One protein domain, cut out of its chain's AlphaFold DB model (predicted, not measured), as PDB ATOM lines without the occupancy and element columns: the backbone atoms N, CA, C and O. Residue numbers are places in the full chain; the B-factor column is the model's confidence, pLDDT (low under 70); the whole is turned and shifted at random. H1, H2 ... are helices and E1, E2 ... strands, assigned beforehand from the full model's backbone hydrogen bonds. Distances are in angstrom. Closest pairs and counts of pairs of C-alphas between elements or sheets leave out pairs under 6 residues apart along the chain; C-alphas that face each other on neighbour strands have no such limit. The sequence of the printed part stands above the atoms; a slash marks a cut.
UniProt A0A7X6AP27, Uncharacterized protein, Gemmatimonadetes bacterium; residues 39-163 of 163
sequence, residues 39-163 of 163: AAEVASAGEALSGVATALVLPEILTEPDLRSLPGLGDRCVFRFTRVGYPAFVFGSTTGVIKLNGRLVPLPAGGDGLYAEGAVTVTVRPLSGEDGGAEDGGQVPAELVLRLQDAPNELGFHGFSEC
ATOM      1  N   ALA A  39     -29.803  42.777  29.578       93.38
ATOM      2  CA  ALA A  39     -28.964  41.591  29.466       93.38
ATOM      3  C   ALA A  39     -27.649  41.942  28.756       93.38
ATOM      4  O   ALA A  39     -27.652  42.656  27.749       93.38
ATOM      5  N   ALA A  40     -26.547  41.428  29.285       95.50
ATOM      6  CA  ALA A  40     -25.244  41.525  28.665       95.50
ATOM      7  C   ALA A  40     -25.241  40.826  27.298       95.50
ATOM      8  O   ALA A  40     -25.948  39.844  27.061       95.50
ATOM      9  N   GLU A  41     -24.425  41.354  26.391       96.19
ATOM     10  CA  GLU A  41     -24.250  40.778  25.063       96.19
ATOM     11  C   GLU A  41     -23.509  39.440  25.156       96.19
ATOM     12  O   GLU A  41     -22.578  39.279  25.953       96.19
ATOM     13  N   VAL A  42     -23.923  38.481  24.327       96.38
ATOM     14  CA  VAL A  42     -23.215  37.210  24.168       96.38
ATOM     15  C   VAL A  42     -22.009  37.426  23.260       96.38
ATOM     16  O   VAL A  42     -22.166  37.923  22.149       96.38
ATOM     17  N   ALA A  43     -20.824  37.025  23.708       97.12
ATOM     18  CA  ALA A  43     -19.587  37.168  22.948       97.12
ATOM     19  C   ALA A  43     -18.652  35.970  23.156       97.12
ATOM     20  O   ALA A  43     -18.805  35.196  24.102       97.12
ATOM     21  N   SER A  44     -17.662  35.829  22.274       97.12
ATOM     22  CA  SER A  44     -16.569  34.867  22.462       97.12
ATOM     23  C   SER A  44     -15.655  35.259  23.632       97.12
ATOM     24  O   SER A  44     -15.595  36.425  24.037       97.12
ATOM     25  N   ALA A  45     -14.876  34.307  24.150       96.12
ATOM     26  CA  ALA A  45     -13.870  34.551  25.180       96.12
ATOM     27  C   ALA A  45     -12.838  35.592  24.733       96.12
ATOM     28  O   ALA A  45     -12.463  36.469  25.510       96.12
ATOM     29  N   GLY A  46     -12.399  35.532  23.473       95.44
ATOM     30  CA  GLY A  46     -11.447  36.501  22.923       95.44
ATOM     31  C   GLY A  46     -11.999  37.927  22.928       95.44
ATOM     32  O   GLY A  46     -11.294  38.868  23.289       95.44
ATOM     33  N   GLU A  47     -13.274  38.093  22.589       96.19
ATOM     34  CA  GLU A  47     -13.944  39.393  22.619       96.19
ATOM     35  C   GLU A  47     -14.182  39.908  24.041       96.19
ATOM     36  O   GLU A  47     -14.013  41.103  24.288       96.19
ATOM     37  N   ALA A  48     -14.541  39.027  24.980       95.62
ATOM     38  CA  ALA A  48     -14.727  39.382  26.385       95.62
ATOM     39  C   ALA A  48     -13.416  39.828  27.053       95.62
ATOM     40  O   ALA A  48     -13.413  40.770  27.845       95.62
ATOM     41  N   LEU A  49     -12.291  39.200  26.702       94.75
ATOM     42  CA  LEU A  49     -10.971  39.512  27.265       94.75
ATOM     43  C   LEU A  49     -10.215  40.617  26.506       94.75
ATOM     44  O   LEU A  49      -9.153  41.060  26.950       94.75
ATOM     45  N   SER A  50     -10.736  41.072  25.365       93.88
ATOM     46  CA  SER A  50     -10.055  42.046  24.511       93.88
ATOM     47  C   SER A  50      -9.805  43.370  25.235       93.88
ATOM     48  O   SER A  50     -10.726  44.011  25.740       93.88
ATOM     49  N   GLY A  51      -8.538  43.796  25.266       88.56
ATOM     50  CA  GLY A  51      -8.121  45.064  25.871       88.56
ATOM     51  C   GLY A  51      -8.103  45.076  27.403       88.56
ATOM     52  O   GLY A  51      -7.892  46.141  27.983       88.56
ATOM     53  N   VAL A  52      -8.291  43.925  28.058       88.31
ATOM     54  CA  VAL A  52      -8.304  43.814  29.523       88.31
ATOM     55  C   VAL A  52      -7.077  43.064  30.024       88.31
ATOM     56  O   VAL A  52      -6.645  42.066  29.451       88.31
ATOM     57  N   ALA A  53      -6.514  43.532  31.139       88.12
ATOM     58  CA  ALA A  53      -5.495  42.781  31.857       88.12
ATOM     59  C   ALA A  53      -6.137  41.545  32.507       88.12
ATOM     60  O   ALA A  53      -6.902  41.674  33.461       88.12
ATOM     61  N   THR A  54      -5.799  40.349  32.020       86.25
ATOM     62  CA  THR A  54      -6.356  39.065  32.491       86.25
ATOM     63  C   THR A  54      -6.198  38.850  33.997       86.25
ATOM     64  O   THR A  54      -7.051  38.229  34.617       86.25
ATOM     65  N   ALA A  55      -5.166  39.434  34.614       84.38
ATOM     66  CA  ALA A  55      -4.954  39.409  36.063       84.38
ATOM     67  C   ALA A  55      -6.059  40.107  36.889       84.38
ATOM     68  O   ALA A  55      -6.106  39.922  38.102       84.38
ATOM     69  N   LEU A  56      -6.914  40.921  36.260       85.56
ATOM     70  CA  LEU A  56      -8.016  41.649  36.905       85.56
ATOM     71  C   LEU A  56      -9.397  41.062  36.584       85.56
ATOM     72  O   LEU A  56     -10.405  41.571  37.067       85.56
ATOM     73  N   VAL A  57      -9.459  40.031  35.744       92.31
ATOM     74  CA  VAL A  57     -10.724  39.465  35.280       92.31
ATOM     75  C   VAL A  57     -11.261  38.491  36.323       92.31
ATOM     76  O   VAL A  57     -10.605  37.509  36.666       92.31
ATOM     77  N   LEU A  58     -12.478  38.754  36.799       94.56
ATOM     78  CA  LEU A  58     -13.214  37.917  37.744       94.56
ATOM     79  C   LEU A  58     -14.555  37.493  37.129       94.56
ATOM     80  O   LEU A  58     -15.092  38.237  36.305       94.56
ATOM     81  N   PRO A  59     -15.123  36.341  37.534       96.38
ATOM     82  CA  PRO A  59     -16.508  36.022  37.223       96.38
ATOM     83  C   PRO A  59     -17.439  37.100  37.785       96.38
ATOM     84  O   PRO A  59     -17.369  37.440  38.968       96.38
ATOM     85  N   GLU A  60     -18.328  37.608  36.944       95.69
ATOM     86  CA  GLU A  60     -19.371  38.541  37.349       95.69
ATOM     87  C   GLU A  60     -20.680  37.820  37.668       95.69
ATOM     88  O   GLU A  60     -20.960  36.715  37.201       95.69
ATOM     89  N   ILE A  61     -21.522  38.501  38.441       93.56
ATOM     90  CA  ILE A  61     -22.881  38.061  38.724       93.56
ATOM     91  C   ILE A  61     -23.739  38.112  37.449       93.56
ATOM     92  O   ILE A  61     -23.772  39.111  36.723       93.56
ATOM     93  N   LEU A  62     -24.496  37.041  37.226       93.31
ATOM     94  CA  LEU A  62     -25.533  36.927  36.210       93.31
ATOM     95  C   LEU A  62     -26.846  37.489  36.754       93.31
ATOM     96  O   LEU A  62     -27.423  36.974  37.716       93.31
ATOM     97  N   THR A  63     -27.322  38.555  36.122       90.75
ATOM     98  CA  THR A  63     -28.576  39.222  36.486       90.75
ATOM     99  C   THR A  63     -29.795  38.462  35.964       90.75
ATOM    100  O   THR A  63     -29.697  37.630  35.069       90.75
ATOM    101  N   GLU A  64     -30.988  38.782  36.465       88.38
ATOM    102  CA  GLU A  64     -32.229  38.179  35.965       88.38
ATOM    103  C   GLU A  64     -32.449  38.400  34.445       88.38
ATOM    104  O   GLU A  64     -32.857  37.464  33.755       88.38
ATOM    105  N   PRO A  65     -32.178  39.591  33.865       91.12
ATOM    106  CA  PRO A  65     -32.122  39.762  32.411       91.12
ATOM    107  C   PRO A  65     -31.107  38.852  31.708       91.12
ATOM    108  O   PRO A  65     -31.452  38.295  30.667       91.12
ATOM    109  N   ASP A  66     -29.905  38.670  32.272       93.50
ATOM    110  CA  ASP A  66     -28.897  37.751  31.725       93.50
ATOM    111  C   ASP A  66     -29.450  36.322  31.695       93.50
ATOM    112  O   ASP A  66     -29.475  35.681  30.653       93.50
ATOM    113  N   LEU A  67     -29.988  35.832  32.814       90.62
ATOM    114  CA  LEU A  67     -30.517  34.468  32.913       90.62
ATOM    115  C   LEU A  67     -31.647  34.208  31.908       90.62
ATOM    116  O   LEU A  67     -31.666  33.154  31.266       90.62
ATOM    117  N   ARG A  68     -32.555  35.176  31.739       90.06
ATOM    118  CA  ARG A  68     -33.673  35.097  30.784       90.06
ATOM    119  C   ARG A  68     -33.239  35.169  29.321       90.06
ATOM    120  O   ARG A  68     -33.968  34.653  28.475       90.06
ATOM    121  N   SER A  69     -32.109  35.808  29.009       91.00
ATOM    122  CA  SER A  69     -31.595  35.866  27.634       91.00
ATOM    123  C   SER A  69     -30.964  34.541  27.194       91.00
ATOM    124  O   SER A  69     -30.903  34.248  25.999       91.00
ATOM    125  N   LEU A  70     -30.544  33.709  28.151       87.38
ATOM    126  CA  LEU A  70     -29.942  32.412  27.877       87.38
ATOM    127  C   LEU A  70     -31.007  31.367  27.483       87.38
ATOM    128  O   LEU A  70     -31.992  31.184  28.204       87.38
ATOM    129  N   PRO A  71     -30.812  30.597  26.396       73.19
ATOM    130  CA  PRO A  71     -31.806  29.645  25.881       73.19
ATOM    131  C   PRO A  71     -31.952  28.375  26.745       73.19
ATOM    132  O   PRO A  71     -30.965  27.717  27.056       73.19
ATOM    133  N   GLY A  72     -33.174  28.031  27.190       63.25
ATOM    134  CA  GLY A  72     -33.527  26.753  27.862       63.25
ATOM    135  C   GLY A  72     -33.106  26.566  29.336       63.25
ATOM    136  O   GLY A  72     -32.182  25.805  29.595       63.25
ATOM    137  N   LEU A  73     -33.737  27.276  30.289       59.53
ATOM    138  CA  LEU A  73     -33.374  27.332  31.732       59.53
ATOM    139  C   LEU A  73     -33.680  26.058  32.541       59.53
ATOM    140  O   LEU A  73     -33.287  25.995  33.697       59.53
ATOM    141  N   GLY A  74     -34.359  25.071  31.951       60.72
ATOM    142  CA  GLY A  74     -34.983  23.963  32.686       60.72
ATOM    143  C   GLY A  74     -34.019  23.028  33.421       60.72
ATOM    144  O   GLY A  74     -34.207  22.808  34.609       60.72
ATOM    145  N   ASP A  75     -32.977  22.535  32.744       66.62
ATOM    146  CA  ASP A  75     -32.098  21.473  33.276       66.62
ATOM    147  C   ASP A  75     -30.710  22.013  33.670       66.62
ATOM    148  O   ASP A  75     -29.687  21.341  33.502       66.62
ATOM    149  N   ARG A  76     -30.642  23.282  34.089       84.62
ATOM    150  CA  ARG A  76     -29.373  23.975  34.331       84.62
ATOM    151  C   ARG A  76     -29.027  24.001  35.805       84.62
ATOM    152  O   ARG A  76     -29.811  24.479  36.614       84.62
ATOM    153  N   CYS A  77     -27.798  23.622  36.103       92.69
ATOM    154  CA  CYS A  77     -27.181  23.902  37.378       92.69
ATOM    155  C   CYS A  77     -26.692  25.355  37.445       92.69
ATOM    156  O   CYS A  77     -26.397  25.997  36.427       92.69
ATOM    157  N   VAL A  78     -26.529  25.862  38.659       94.56
ATOM    158  CA  VAL A  78     -25.927  27.167  38.935       94.56
ATOM    159  C   VAL A  78     -24.817  27.037  39.961       94.56
ATOM    160  O   VAL A  78     -24.894  26.203  40.853       94.56
ATOM    161  N   PHE A  79     -23.800  27.889  39.853       96.50
ATOM    162  CA  PHE A  79     -22.822  28.135  40.907       96.50
ATOM    163  C   PHE A  79     -23.011  29.553  41.452       96.50
ATOM    164  O   PHE A  79     -23.102  30.520  40.685       96.50
ATOM    165  N   ARG A  80     -23.039  29.684  42.778       95.06
ATOM    166  CA  ARG A  80     -23.183  30.951  43.504       95.06
ATOM    167  C   ARG A  80     -22.048  31.094  44.513       95.06
ATOM    168  O   ARG A  80     -21.708  30.133  45.195       95.06
ATOM    169  N   PHE A  81     -21.516  32.305  44.676       94.25
ATOM    170  CA  PHE A  81     -20.527  32.583  45.730       94.25
ATOM    171  C   PHE A  81     -21.118  32.472  47.143       94.25
ATOM    172  O   PHE A  81     -20.408  32.206  48.107       94.25
ATOM    173  N   THR A  82     -22.432  32.675  47.282       91.25
ATOM    174  CA  THR A  82     -23.157  32.573  48.553       91.25
ATOM    175  C   THR A  82     -24.471  31.823  48.347       91.25
ATOM    176  O   THR A  82     -24.972  31.748  47.229       91.25
ATOM    177  N   ARG A  83     -25.071  31.304  49.428       88.12
ATOM    178  CA  ARG A  83     -26.321  30.518  49.355       88.12
ATOM    179  C   ARG A  83     -27.503  31.263  48.720       88.12
ATOM    180  O   ARG A  83     -28.363  30.644  48.107       88.12
ATOM    181  N   VAL A  84     -27.553  32.587  48.874       86.00
ATOM    182  CA  VAL A  84     -28.691  33.429  48.449       86.00
ATOM    183  C   VAL A  84     -28.340  34.421  47.339       86.00
ATOM    184  O   VAL A  84     -29.225  35.094  46.819       86.00
ATOM    185  N   GLY A  85     -27.058  34.545  46.987       85.88
ATOM    186  CA  GLY A  85     -26.596  35.470  45.956       85.88
ATOM    187  C   GLY A  85     -26.981  35.006  44.557       85.88
ATOM    188  O   GLY A  85     -27.271  33.833  44.338       85.88
ATOM    189  N   TYR A  86     -26.958  35.915  43.588       90.62
ATOM    190  CA  TYR A  86     -27.161  35.578  42.179       90.62
ATOM    191  C   TYR A  86     -26.057  34.638  41.641       90.62
ATOM    192  O   TYR A  86     -24.961  34.589  42.208       90.62
ATOM    193  N   PRO A  87     -26.321  33.875  40.562       94.31
ATOM    194  CA  PRO A  87     -25.331  32.970  39.984       94.31
ATOM    195  C   PRO A  87     -24.121  33.726  39.435       94.31
ATOM    196  O   PRO A  87     -24.278  34.777  38.826       94.31
ATOM    197  N   ALA A  88     -22.927  33.161  39.590       96.75
ATOM    198  CA  ALA A  88     -21.719  33.612  38.888       96.75
ATOM    199  C   ALA A  88     -21.424  32.752  37.644       96.75
ATOM    200  O   ALA A  88     -20.693  33.158  36.741       96.75
ATOM    201  N   PHE A  89     -22.003  31.551  37.590       97.44
ATOM    202  CA  PHE A  89     -21.888  30.634  36.465       97.44
ATOM    203  C   PHE A  89     -23.150  29.776  36.371       97.44
ATOM    204  O   PHE A  89     -23.645  29.277  37.383       97.44
ATOM    205  N   VAL A  90     -23.679  29.610  35.163       95.94
ATOM    206  CA  VAL A  90     -24.807  28.713  34.866       95.94
ATOM    207  C   VAL A  90     -24.288  27.623  33.953       95.94
ATOM    208  O   VAL A  90     -23.601  27.933  32.986       95.94
ATOM    209  N   PHE A  91     -24.606  26.362  34.218       94.62
ATOM    210  CA  PHE A  91     -24.030  25.255  33.467       94.62
ATOM    211  C   PHE A  91     -24.967  24.064  33.321       94.62
ATOM    212  O   PHE A  91     -25.864  23.841  34.124       94.62
ATOM    213  N   GLY A  92     -24.764  23.304  32.253       91.94
ATOM    214  CA  GLY A  92     -25.494  22.079  31.961       91.94
ATOM    215  C   GLY A  92     -24.605  21.065  31.253       91.94
ATOM    216  O   GLY A  92     -23.381  21.199  31.213       91.94
ATOM    217  N   SER A  93     -25.220  20.045  30.662       89.94
ATOM    218  CA  SER A  93     -24.502  18.929  30.034       89.94
ATOM    219  C   SER A  93     -23.733  19.299  28.759       89.94
ATOM    220  O   SER A  93     -22.786  18.607  28.404       89.94
ATOM    221  N   THR A  94     -24.119  20.374  28.066       91.25
ATOM    222  CA  THR A  94     -23.536  20.759  26.766       91.25
ATOM    223  C   THR A  94     -22.840  22.116  26.774       91.25
ATOM    224  O   THR A  94     -22.014  22.397  25.907       91.25
ATOM    225  N   THR A  95     -23.172  22.990  27.721       93.19
ATOM    226  CA  THR A  95     -22.693  24.374  27.758       93.19
ATOM    227  C   THR A  95     -22.786  24.927  29.170       93.19
ATOM    228  O   THR A  95     -23.708  24.597  29.916       93.19
ATOM    229  N   GLY A  96     -21.844  25.797  29.508       95.31
ATOM    230  CA  GLY A  96     -21.945  26.737  30.609       95.31
ATOM    231  C   GLY A  96     -21.820  28.171  30.117       95.31
ATOM    232  O   GLY A  96     -21.377  28.417  29.002       95.31
ATOM    233  N   VAL A  97     -22.246  29.127  30.928       97.25
ATOM    234  CA  VAL A  97     -22.163  30.553  30.627       97.25
ATOM    235  C   VAL A  97     -21.634  31.276  31.849       97.25
ATOM    236  O   VAL A  97     -22.227  31.210  32.928       97.25
ATOM    237  N   ILE A  98     -20.518  31.971  31.651       97.75
ATOM    238  CA  ILE A  98     -19.893  32.865  32.625       97.75
ATOM    239  C   ILE A  98     -20.007  34.300  32.118       97.75
ATOM    240  O   ILE A  98     -19.981  34.529  30.910       97.75
ATOM    241  N   LYS A  99     -20.128  35.274  33.020       97.69
ATOM    242  CA  LYS A  99     -20.030  36.686  32.651       97.69
ATOM    243  C   LYS A  99     -18.629  37.198  32.950       97.69
ATOM    244  O   LYS A  99     -18.174  37.080  34.086       97.69
ATOM    245  N   LEU A 100     -17.955  37.727  31.933       96.88
ATOM    246  CA  LEU A 100     -16.606  38.278  32.034       96.88
ATOM    247  C   LEU A 100     -16.551  39.618  31.309       96.88
ATOM    248  O   LEU A 100     -16.912  39.702  30.133       96.88
ATOM    249  N   ASN A 101     -16.073  40.645  32.004       94.50
ATOM    250  CA  ASN A 101     -15.930  42.000  31.482       94.50
ATOM    251  C   ASN A 101     -17.220  42.510  30.802       94.50
ATOM    252  O   ASN A 101     -17.218  42.995  29.667       94.50
ATOM    253  N   GLY A 102     -18.350  42.321  31.482       94.19
ATOM    254  CA  GLY A 102     -19.671  42.741  31.032       94.19
ATOM    255  C   GLY A 102     -20.266  41.919  29.886       94.19
ATOM    256  O   GLY A 102     -21.313  42.311  29.372       94.19
ATOM    257  N   ARG A 103     -19.650  40.799  29.478       96.88
ATOM    258  CA  ARG A 103     -20.140  39.942  28.381       96.88
ATOM    259  C   ARG A 103     -20.491  38.540  28.853       96.88
ATOM    260  O   ARG A 103     -19.792  37.981  29.693       96.88
ATOM    261  N   LEU A 104     -21.545  37.960  28.283       97.50
ATOM    262  CA  LEU A 104     -21.912  36.559  28.492       97.50
ATOM    263  C   LEU A 104     -21.064  35.689  27.566       97.50
ATOM    264  O   LEU A 104     -21.155  35.811  26.347       97.50
ATOM    265  N   VAL A 105     -20.252  34.811  28.141       97.75
ATOM    266  CA  VAL A 105     -19.326  33.942  27.411       97.75
ATOM    267  C   VAL A 105     -19.827  32.500  27.492       97.75
ATOM    268  O   VAL A 105     -19.740  31.887  28.563       97.75
ATOM    269  N   PRO A 106     -20.373  31.939  26.397       96.81
ATOM    270  CA  PRO A 106     -20.735  30.532  26.330       96.81
ATOM    271  C   PRO A 106     -19.481  29.664  26.247       96.81
ATOM    272  O   PRO A 106     -18.606  29.880  25.412       96.81
ATOM    273  N   LEU A 107     -19.424  28.648  27.093       97.19
ATOM    274  CA  LEU A 107     -18.333  27.699  27.208       97.19
ATOM    275  C   LEU A 107     -18.881  26.293  26.931       97.19
ATOM    276  O   LEU A 107     -19.636  25.767  27.754       97.19
ATOM    277  N   PRO A 108     -18.536  25.662  25.796       96.38
ATOM    278  CA  PRO A 108     -18.867  24.265  25.544       96.38
ATOM    279  C   PRO A 108     -18.406  23.347  26.682       96.38
ATOM    280  O   PRO A 108     -17.318  23.521  27.235       96.38
ATOM    281  N   ALA A 109     -19.235  22.359  27.024       95.06
ATOM    282  CA  ALA A 109     -18.883  21.354  28.021       95.06
ATOM    283  C   ALA A 109     -17.784  20.417  27.489       95.06
ATOM    284  O   ALA A 109     -17.906  19.852  26.402       95.06
ATOM    285  N   GLY A 110     -16.726  20.239  28.278       93.75
ATOM    286  CA  GLY A 110     -15.613  19.320  28.026       93.75
ATOM    287  C   GLY A 110     -15.718  17.978  28.763       93.75
ATOM    288  O   GLY A 110     -14.872  17.116  28.544       93.75
ATOM    289  N   GLY A 111     -16.741  17.790  29.607       89.12
ATOM    290  CA  GLY A 111     -16.890  16.632  30.504       89.12
ATOM    291  C   GLY A 111     -16.347  16.902  31.912       89.12
ATOM    292  O   GLY A 111     -15.614  17.860  32.113       89.12
ATOM    293  N   ASP A 112     -16.744  16.099  32.902       87.50
ATOM    294  CA  ASP A 112     -16.228  16.163  34.286       87.50
ATOM    295  C   ASP A 112     -16.260  17.563  34.938       87.50
ATOM    296  O   ASP A 112     -15.345  17.965  35.655       87.50
ATOM    297  N   GLY A 113     -17.313  18.342  34.665       92.38
ATOM    298  CA  GLY A 113     -17.462  19.708  35.185       92.38
ATOM    299  C   GLY A 113     -16.551  20.749  34.524       92.38
ATOM    300  O   GLY A 113     -16.488  21.882  35.000       92.38
ATOM    301  N   LEU A 114     -15.850  20.391  33.441       97.38
ATOM    302  CA  LEU A 114     -15.028  21.278  32.621       97.38
ATOM    303  C   LEU A 114     -15.866  21.978  31.546       97.38
ATOM    304  O   LEU A 114     -16.631  21.341  30.822       97.38
ATOM    305  N   TYR A 115     -15.632  23.274  31.378       97.81
ATOM    306  CA  TYR A 115     -16.217  24.117  30.342       97.81
ATOM    307  C   TYR A 115     -15.129  25.015  29.763       97.81
ATOM    308  O   TYR A 115     -14.408  25.669  30.517       97.81
ATOM    309  N   ALA A 116     -14.968  25.050  28.441       97.75
ATOM    310  CA  ALA A 116     -13.854  25.782  27.841       97.75
ATOM    311  C   ALA A 116     -14.171  26.343  26.454       97.75
ATOM    312  O   ALA A 116     -14.748  25.659  25.613       97.75
ATOM    313  N   GLU A 117     -13.716  27.569  26.208       97.06
ATOM    314  CA  GLU A 117     -13.739  28.232  24.904       97.06
ATOM    315  C   GLU A 117     -12.529  29.166  24.807       97.06
ATOM    316  O   GLU A 117     -12.272  29.960  25.715       97.06
ATOM    317  N   GLY A 118     -11.757  29.042  23.725       94.88
ATOM    318  CA  GLY A 118     -10.564  29.854  23.498       94.88
ATOM    319  C   GLY A 118      -9.620  29.894  24.706       94.88
ATOM    320  O   GLY A 118      -9.107  28.868  25.152       94.88
ATOM    321  N   ALA A 119      -9.400  31.102  25.228       94.12
ATOM    322  CA  ALA A 119      -8.501  31.370  26.351       94.12
ATOM    323  C   ALA A 119      -9.139  31.163  27.739       94.12
ATOM    324  O   ALA A 119      -8.454  31.362  28.742       94.12
ATOM    325  N   VAL A 120     -10.423  30.797  27.818       97.94
ATOM    326  CA  VAL A 120     -11.174  30.652  29.073       97.94
ATOM    327  C   VAL A 120     -11.435  29.179  29.358       97.94
ATOM    328  O   VAL A 120     -11.944  28.431  28.525       97.94
ATOM    329  N   THR A 121     -11.109  28.753  30.574       98.00
ATOM    330  CA  THR A 121     -11.488  27.449  31.118       98.00
ATOM    331  C   THR A 121     -12.133  27.646  32.481       98.00
ATOM    332  O   THR A 121     -11.581  28.342  33.331       98.00
ATOM    333  N   VAL A 122     -13.274  27.003  32.695       98.38
ATOM    334  CA  VAL A 122     -13.978  26.942  33.974       98.38
ATOM    335  C   VAL A 122     -14.133  25.481  34.369       98.38
ATOM    336  O   VAL A 122     -14.559  24.657  33.562       98.38
ATOM    337  N   THR A 123     -13.808  25.157  35.613       97.94
ATOM    338  CA  THR A 123     -14.128  23.861  36.214       97.94
ATOM    339  C   THR A 123     -15.021  24.083  37.419       97.94
ATOM    340  O   THR A 123     -14.714  24.930  38.252       97.94
ATOM    341  N   VAL A 124     -16.100  23.313  37.529       96.44
ATOM    342  CA  VAL A 124     -16.935  23.261  38.733       96.44
ATOM    343  C   VAL A 124     -16.814  21.873  39.337       96.44
ATOM    344  O   VAL A 124     -17.078  20.879  38.659       96.44
ATOM    345  N   ARG A 125     -16.422  21.799  40.609       93.38
ATOM    346  CA  ARG A 125     -16.324  20.537  41.349       93.38
ATOM    347  C   ARG A 125     -17.027  20.636  42.703       93.38
ATOM    348  O   ARG A 125     -16.838  21.632  43.400       93.38
ATOM    349  N   PRO A 126     -17.795  19.616  43.113       90.12
ATOM    350  CA  PRO A 126     -18.258  19.513  44.489       90.12
ATOM    351  C   PRO A 126     -17.066  19.430  45.448       90.12
ATOM    352  O   PRO A 126     -16.084  18.736  45.176       90.12
ATOM    353  N   LEU A 127     -17.160  20.112  46.584       88.19
ATOM    354  CA  LEU A 127     -16.212  19.972  47.682       88.19
ATOM    355  C   LEU A 127     -16.722  18.860  48.597       88.19
ATOM    356  O   LEU A 127     -17.644  19.053  49.385       88.19
ATOM    357  N   SER A 128     -16.150  17.666  48.466       65.56
ATOM    358  CA  SER A 128     -16.473  16.548  49.351       65.56
ATOM    359  C   SER A 128     -15.846  16.780  50.734       65.56
ATOM    360  O   SER A 128     -14.624  16.758  50.865       65.56
ATOM    361  N   GLY A 129     -16.677  16.992  51.755       56.12
ATOM    362  CA  GLY A 129     -16.307  16.905  53.175       56.12
ATOM    363  C   GLY A 129     -17.015  15.726  53.855       56.12
ATOM    364  O   GLY A 129     -17.892  15.114  53.248       56.12
ATOM    365  N   GLU A 130     -16.668  15.414  55.109       50.84
ATOM    366  CA  GLU A 130     -17.314  14.371  55.943       50.84
ATOM    367  C   GLU A 130     -18.849  14.515  56.050       50.84
ATOM    368  O   GLU A 130     -19.541  13.535  56.324       50.84
ATOM    369  N   ASP A 131     -19.377  15.690  55.693       52.25
ATOM    370  CA  ASP A 131     -20.797  16.040  55.660       52.25
ATOM    371  C   ASP A 131     -21.367  16.142  54.228       52.25
ATOM    372  O   ASP A 131     -22.385  16.794  54.025       52.25
ATOM    373  N   GLY A 132     -20.705  15.541  53.225       47.88
ATOM    374  CA  GLY A 132     -20.905  15.705  51.769       47.88
ATOM    375  C   GLY A 132     -22.262  15.302  51.167       47.88
ATOM    376  O   GLY A 132     -22.319  14.864  50.017       47.88
ATOM    377  N   GLY A 133     -23.350  15.426  51.919       55.22
ATOM    378  CA  GLY A 133     -24.707  15.461  51.397       55.22
ATOM    379  C   GLY A 133     -25.080  16.860  50.905       55.22
ATOM    380  O   GLY A 133     -24.499  17.862  51.315       55.22
ATOM    381  N   ALA A 134     -26.079  16.921  50.025       58.66
ATOM    382  CA  ALA A 134     -26.801  18.162  49.791       58.66
ATOM    383  C   ALA A 134     -27.298  18.706  51.139       58.66
ATOM    384  O   ALA A 134     -27.898  17.964  51.923       58.66
ATOM    385  N   GLU A 135     -27.019  19.977  51.414       63.38
ATOM    386  CA  GLU A 135     -27.572  20.646  52.587       63.38
ATOM    387  C   GLU A 135     -29.065  20.942  52.357       63.38
ATOM    388  O   GLU A 135     -29.603  20.758  51.259       63.38
ATOM    389  N   ASP A 136     -29.759  21.382  53.408       59.75
ATOM    390  CA  ASP A 136     -31.178  21.735  53.332       59.75
ATOM    391  C   ASP A 136     -31.408  22.757  52.197       59.75
ATOM    392  O   ASP A 136     -30.815  23.837  52.191       59.75
ATOM    393  N   GLY A 137     -32.212  22.383  51.194       65.06
ATOM    394  CA  GLY A 137     -32.429  23.175  49.974       65.06
ATOM    395  C   GLY A 137     -31.684  22.715  48.711       65.06
ATOM    396  O   GLY A 137     -31.749  23.417  47.710       65.06
ATOM    397  N   GLY A 138     -31.002  21.562  48.715       79.56
ATOM    398  CA  GLY A 138     -30.426  20.968  47.493       79.56
ATOM    399  C   GLY A 138     -29.094  21.581  47.041       79.56
ATOM    400  O   GLY A 138     -28.516  21.146  46.047       79.56
ATOM    401  N   GLN A 139     -28.576  22.555  47.790       87.31
ATOM    402  CA  GLN A 139     -27.286  23.183  47.527       87.31
ATOM    403  C   GLN A 139     -26.139  22.311  48.047       87.31
ATOM    404  O   GLN A 139     -26.174  21.804  49.170       87.31
ATOM    405  N   VAL A 140     -25.093  22.172  47.236       90.25
ATOM    406  CA  VAL A 140     -23.881  21.418  47.571       90.25
ATOM    407  C   VAL A 140     -22.695  22.381  47.608       90.25
ATOM    408  O   VAL A 140     -22.522  23.144  46.653       90.25
ATOM    409  N   PRO A 141     -21.857  22.373  48.664       93.00
ATOM    410  CA  PRO A 141     -20.600  23.110  48.660       93.00
ATOM    411  C   PRO A 141     -19.754  22.742  47.438       93.00
ATOM    412  O   PRO A 141     -19.540  21.567  47.138       93.00
ATOM    413  N   ALA A 142     -19.272  23.749  46.722       94.69
ATOM    414  CA  ALA A 142     -18.551  23.567  45.474       94.69
ATOM    415  C   ALA A 142     -17.411  24.571  45.342       94.69
ATOM    416  O   ALA A 142     -17.380  25.621  45.990       94.69
ATOM    417  N   GLU A 143     -16.486  24.246  44.454       96.81
ATOM    418  CA  GLU A 143     -15.429  25.136  44.016       96.81
ATOM    419  C   GLU A 143     -15.545  25.362  42.513       96.81
ATOM    420  O   GLU A 143     -15.662  24.412  41.731       96.81
ATOM    421  N   LEU A 144     -15.496  26.633  42.125       98.19
ATOM    422  CA  LEU A 144     -15.328  27.061  40.747       98.19
ATOM    423  C   LEU A 144     -13.877  27.494  40.556       98.19
ATOM    424  O   LEU A 144     -13.392  28.363  41.274       98.19
ATOM    425  N   VAL A 145     -13.194  26.920  39.570       97.75
ATOM    426  CA  VAL A 145     -11.841  27.320  39.173       97.75
ATOM    427  C   VAL A 145     -11.907  27.977  37.802       97.75
ATOM    428  O   VAL A 145     -12.307  27.340  36.829       97.75
ATOM    429  N   LEU A 146     -11.512  29.248  37.724       97.81
ATOM    430  CA  LEU A 146     -11.355  29.998  36.482       97.81
ATOM    431  C   LEU A 146      -9.875  30.050  36.104       97.81
ATOM    432  O   LEU A 146      -9.039  30.540  36.866       97.81
ATOM    433  N   ARG A 147      -9.559  29.613  34.888       96.75
ATOM    434  CA  ARG A 147      -8.227  29.726  34.296       96.75
ATOM    435  C   ARG A 147      -8.309  30.520  33.001       96.75
ATOM    436  O   ARG A 147      -9.092  30.190  32.110       96.75
ATOM    437  N   LEU A 148      -7.463  31.540  32.901       95.19
ATOM    438  CA  LEU A 148      -7.273  32.342  31.698       95.19
ATOM    439  C   LEU A 148      -5.882  32.038  31.143       95.19
ATOM    440  O   LEU A 148      -4.914  32.063  31.899       95.19
ATOM    441  N   GLN A 149      -5.770  31.725  29.850       87.44
ATOM    442  CA  GLN A 149      -4.524  31.227  29.246       87.44
ATOM    443  C   GLN A 149      -3.307  32.138  29.488       87.44
ATOM    444  O   GLN A 149      -2.216  31.630  29.735       87.44
ATOM    445  N   ASP A 150      -3.506  33.457  29.465       85.50
ATOM    446  CA  ASP A 150      -2.442  34.452  29.653       85.50
ATOM    447  C   ASP A 150      -2.343  34.975  31.098       85.50
ATOM    448  O   ASP A 150      -1.595  35.916  31.372       85.50
ATOM    449  N   ALA A 151      -3.115  34.416  32.037       87.06
ATOM    450  CA  ALA A 151      -3.005  34.765  33.449       87.06
ATOM    451  C   ALA A 151      -1.928  33.906  34.138       87.06
ATOM    452  O   ALA A 151      -1.839  32.704  33.892       87.06
ATOM    453  N   PRO A 152      -1.126  34.492  35.046       83.81
ATOM    454  CA  PRO A 152      -0.069  33.763  35.747       83.81
ATOM    455  C   PRO A 152      -0.604  32.753  36.769       83.81
ATOM    456  O   PRO A 152       0.137  31.873  37.196       83.81
ATOM    457  N   ASN A 153      -1.868  32.895  37.177       87.50
ATOM    458  CA  ASN A 153      -2.510  32.078  38.196       87.50
ATOM    459  C   ASN A 153      -3.907  31.663  37.729       87.50
ATOM    460  O   ASN A 153      -4.559  32.379  36.966       87.50
ATOM    461  N   GLU A 154      -4.378  30.540  38.254       93.50
ATOM    462  CA  GLU A 154      -5.797  30.208  38.276       93.50
ATOM    463  C   GLU A 154      -6.478  30.837  39.497       93.50
ATOM    464  O   GLU A 154      -5.840  31.099  40.520       93.50
ATOM    465  N   LEU A 155      -7.776  31.100  39.375       95.00
ATOM    466  CA  LEU A 155      -8.591  31.702  40.423       95.00
ATOM    467  C   LEU A 155      -9.607  30.674  40.921       95.00
ATOM    468  O   LEU A 155     -10.497  30.272  40.172       95.00
ATOM    469  N   GLY A 156      -9.465  30.257  42.177       96.06
ATOM    470  CA  GLY A 156     -10.414  29.381  42.863       96.06
ATOM    471  C   GLY A 156     -11.434  30.180  43.670       96.06
ATOM    472  O   GLY A 156     -11.077  31.116  44.391       96.06
ATOM    473  N   PHE A 157     -12.702  29.797  43.569       96.94
ATOM    474  CA  PHE A 157     -13.812  30.406  44.287       96.94
ATOM    475  C   PHE A 157     -14.603  29.335  45.027       96.94
ATOM    476  O   PHE A 157     -15.138  28.414  44.413       96.94
ATOM    477  N   HIS A 158     -14.728  29.494  46.342       96.25
ATOM    478  CA  HIS A 158     -15.629  28.680  47.148       96.25
ATOM    479  C   HIS A 158     -17.056  29.211  47.037       96.25
ATOM    480  O   HIS A 158     -17.287  30.423  47.053       96.25
ATOM    481  N   GLY A 159     -18.012  28.296  46.947       95.06
ATOM    482  CA  GLY A 159     -19.417  28.636  46.830       95.06
ATOM    483  C   GLY A 159     -20.307  27.407  46.927       95.06
ATOM    484  O   GLY A 159     -19.971  26.424  47.587       95.06
ATOM    485  N   PHE A 160     -21.451  27.483  46.260       94.25
ATOM    486  CA  PHE A 160     -22.481  26.454  46.277       94.25
ATOM    487  C   PHE A 160     -22.963  26.184  44.857       94.25
ATOM    488  O   PHE A 160     -23.194  27.123  44.090       94.25
ATOM    489  N   SER A 161     -23.124  24.908  44.523       93.19
ATOM    490  CA  SER A 161     -23.786  24.462  43.304       93.19
ATOM    491  C   SER A 161     -25.192  23.949  43.598       93.19
ATOM    492  O   SER A 161     -25.391  23.265  44.601       93.19
ATOM    493  N   GLU A 162     -26.133  24.226  42.705       91.12
ATOM    494  CA  GLU A 162     -27.524  23.770  42.791       91.12
ATOM    495  C   GLU A 162     -27.993  23.331  41.404       91.12
ATOM    496  O   GLU A 162     -27.813  24.077  40.439       91.12
ATOM    497  N   CYS A 163     -28.553  22.128  41.338       88.12
ATOM    498  CA  CYS A 163     -29.244  21.512  40.213       88.12
ATOM    499  C   CYS A 163     -30.549  20.921  40.789       88.12
ATOM    500  O   CYS A 163     -31.544  20.878  40.050       88.12
TER     501      CYS A 163
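Overview. This is residues 39 to 163 of the 163 residues of an uncharacterized protein of Gemmatimonadetes bacterium (UniProt A0A7X6AP27). A closed barrel of eight antiparallel strands, E1 to E8, stands side by side round the ring in chain order, with E8 back beside E1. The short helix H1 packs on the outside of the barrel near the turns from E3 to E4 and from E5 to E6, the long loop of residues 127 to 139 lies toward the opposite end, and the other short helix, H2, comes near E4 and E3 with its residues 66 to 69. The printed part has 125 residues, with two named helices followed by eight named strands, H1 H2 E1 E2 E3 E4 E5 E6 E7 E8; the class is mostly strand, although named elements hold 61 residues, under half of the printed part. The whole is compact, with a radius of gyration of the C-alphas of 13.9 A, and the C-alphas span 43 by 33 by 25 A along their three main axes.

Along the chain. The printed part begins at Ala 39, and H1 follows at residues 45 to 49, with C-alpha 45 at (-13.870, 34.551, 25.180). Residues 50 to 63 hold no named element, and H2 covers residues 64 to 69. The strands E1, residues 77 to 80, and E2, residues 89 to 91, are short. E3 covers residues 95 to 100 and is 15.8 A long; E4 covers residues 103 to 111, with C-alpha 103 at (-20.140, 39.942, 28.381), and is 23.6 A long. E5 covers residues 114 to 117, and E6, residues 120 to 126, measures 20.3 A. E7, residues 140 to 148, measures 25.4 A from first to last C-alpha. E8, residues 155 to 162, measures 20.7 A, bends by 62 degrees at residue 158, and ends with C-alpha 162 at (-27.524, 23.770, 42.791).

Arrangement. E1 to E8 form a meander, each strand the antiparallel neighbour of the one before, and each two that follow each other make a hairpin. E1 and E2 stand at 166 degrees between directions, with N 77 and O 91 2.8 A apart, within hydrogen-bond range. Between E2 and E3, N 97 and O 90 are within range at 2.7 A. E4 is staggered: it pairs with E3 over residues 103 to 108, where N 105 and O 98 are 2.8 A apart, and with E5 over residues 109 to 111, where N 110 and O 114 are 2.8 A apart. E5 and E6 have N 115 and O 122 at 2.8 A, E6 and E7 have N 123 and O 145 at 2.9 A, and E7 and E8 have N 144 and O 157 at 2.9 A. E8 and E1 close the ring at 127 degrees, with N 78 and O 162 2.8 A apart. H1 is on the barrel and outside it, at a height of 7.1 A over the sheet; it lies over none of the strands, but only just, with 2 of its C-alphas falling on E3. The closest C-alphas of H1 and E4 are those of Ala 48 and Arg 103, 5.8 A. H2 is on the barrel too, and its closest C-alpha to E4 is that of Asp 66, 7.8 A from that of Leu 104. H1 and H2 are apart. In both helices every O i to N i+4 pair is within hydrogen-bond range.

Size, cuts and confidence. The C-alphas of Gly 51 and Glu 130 are the two farthest apart, 43.9 A. The printed part has no cut and ends at Cys 163, the chain's last residue. The links H1 to H2 and E6 to E7 are long, with 14 and 13 residues; those from E2 to E3, E3 to E4, E4 to E5 and E5 to E6 are tight. The mean pLDDT of the printed part is 89.2, and the model's confidence is under 70 at residues 72 to 75 and 128 to 137.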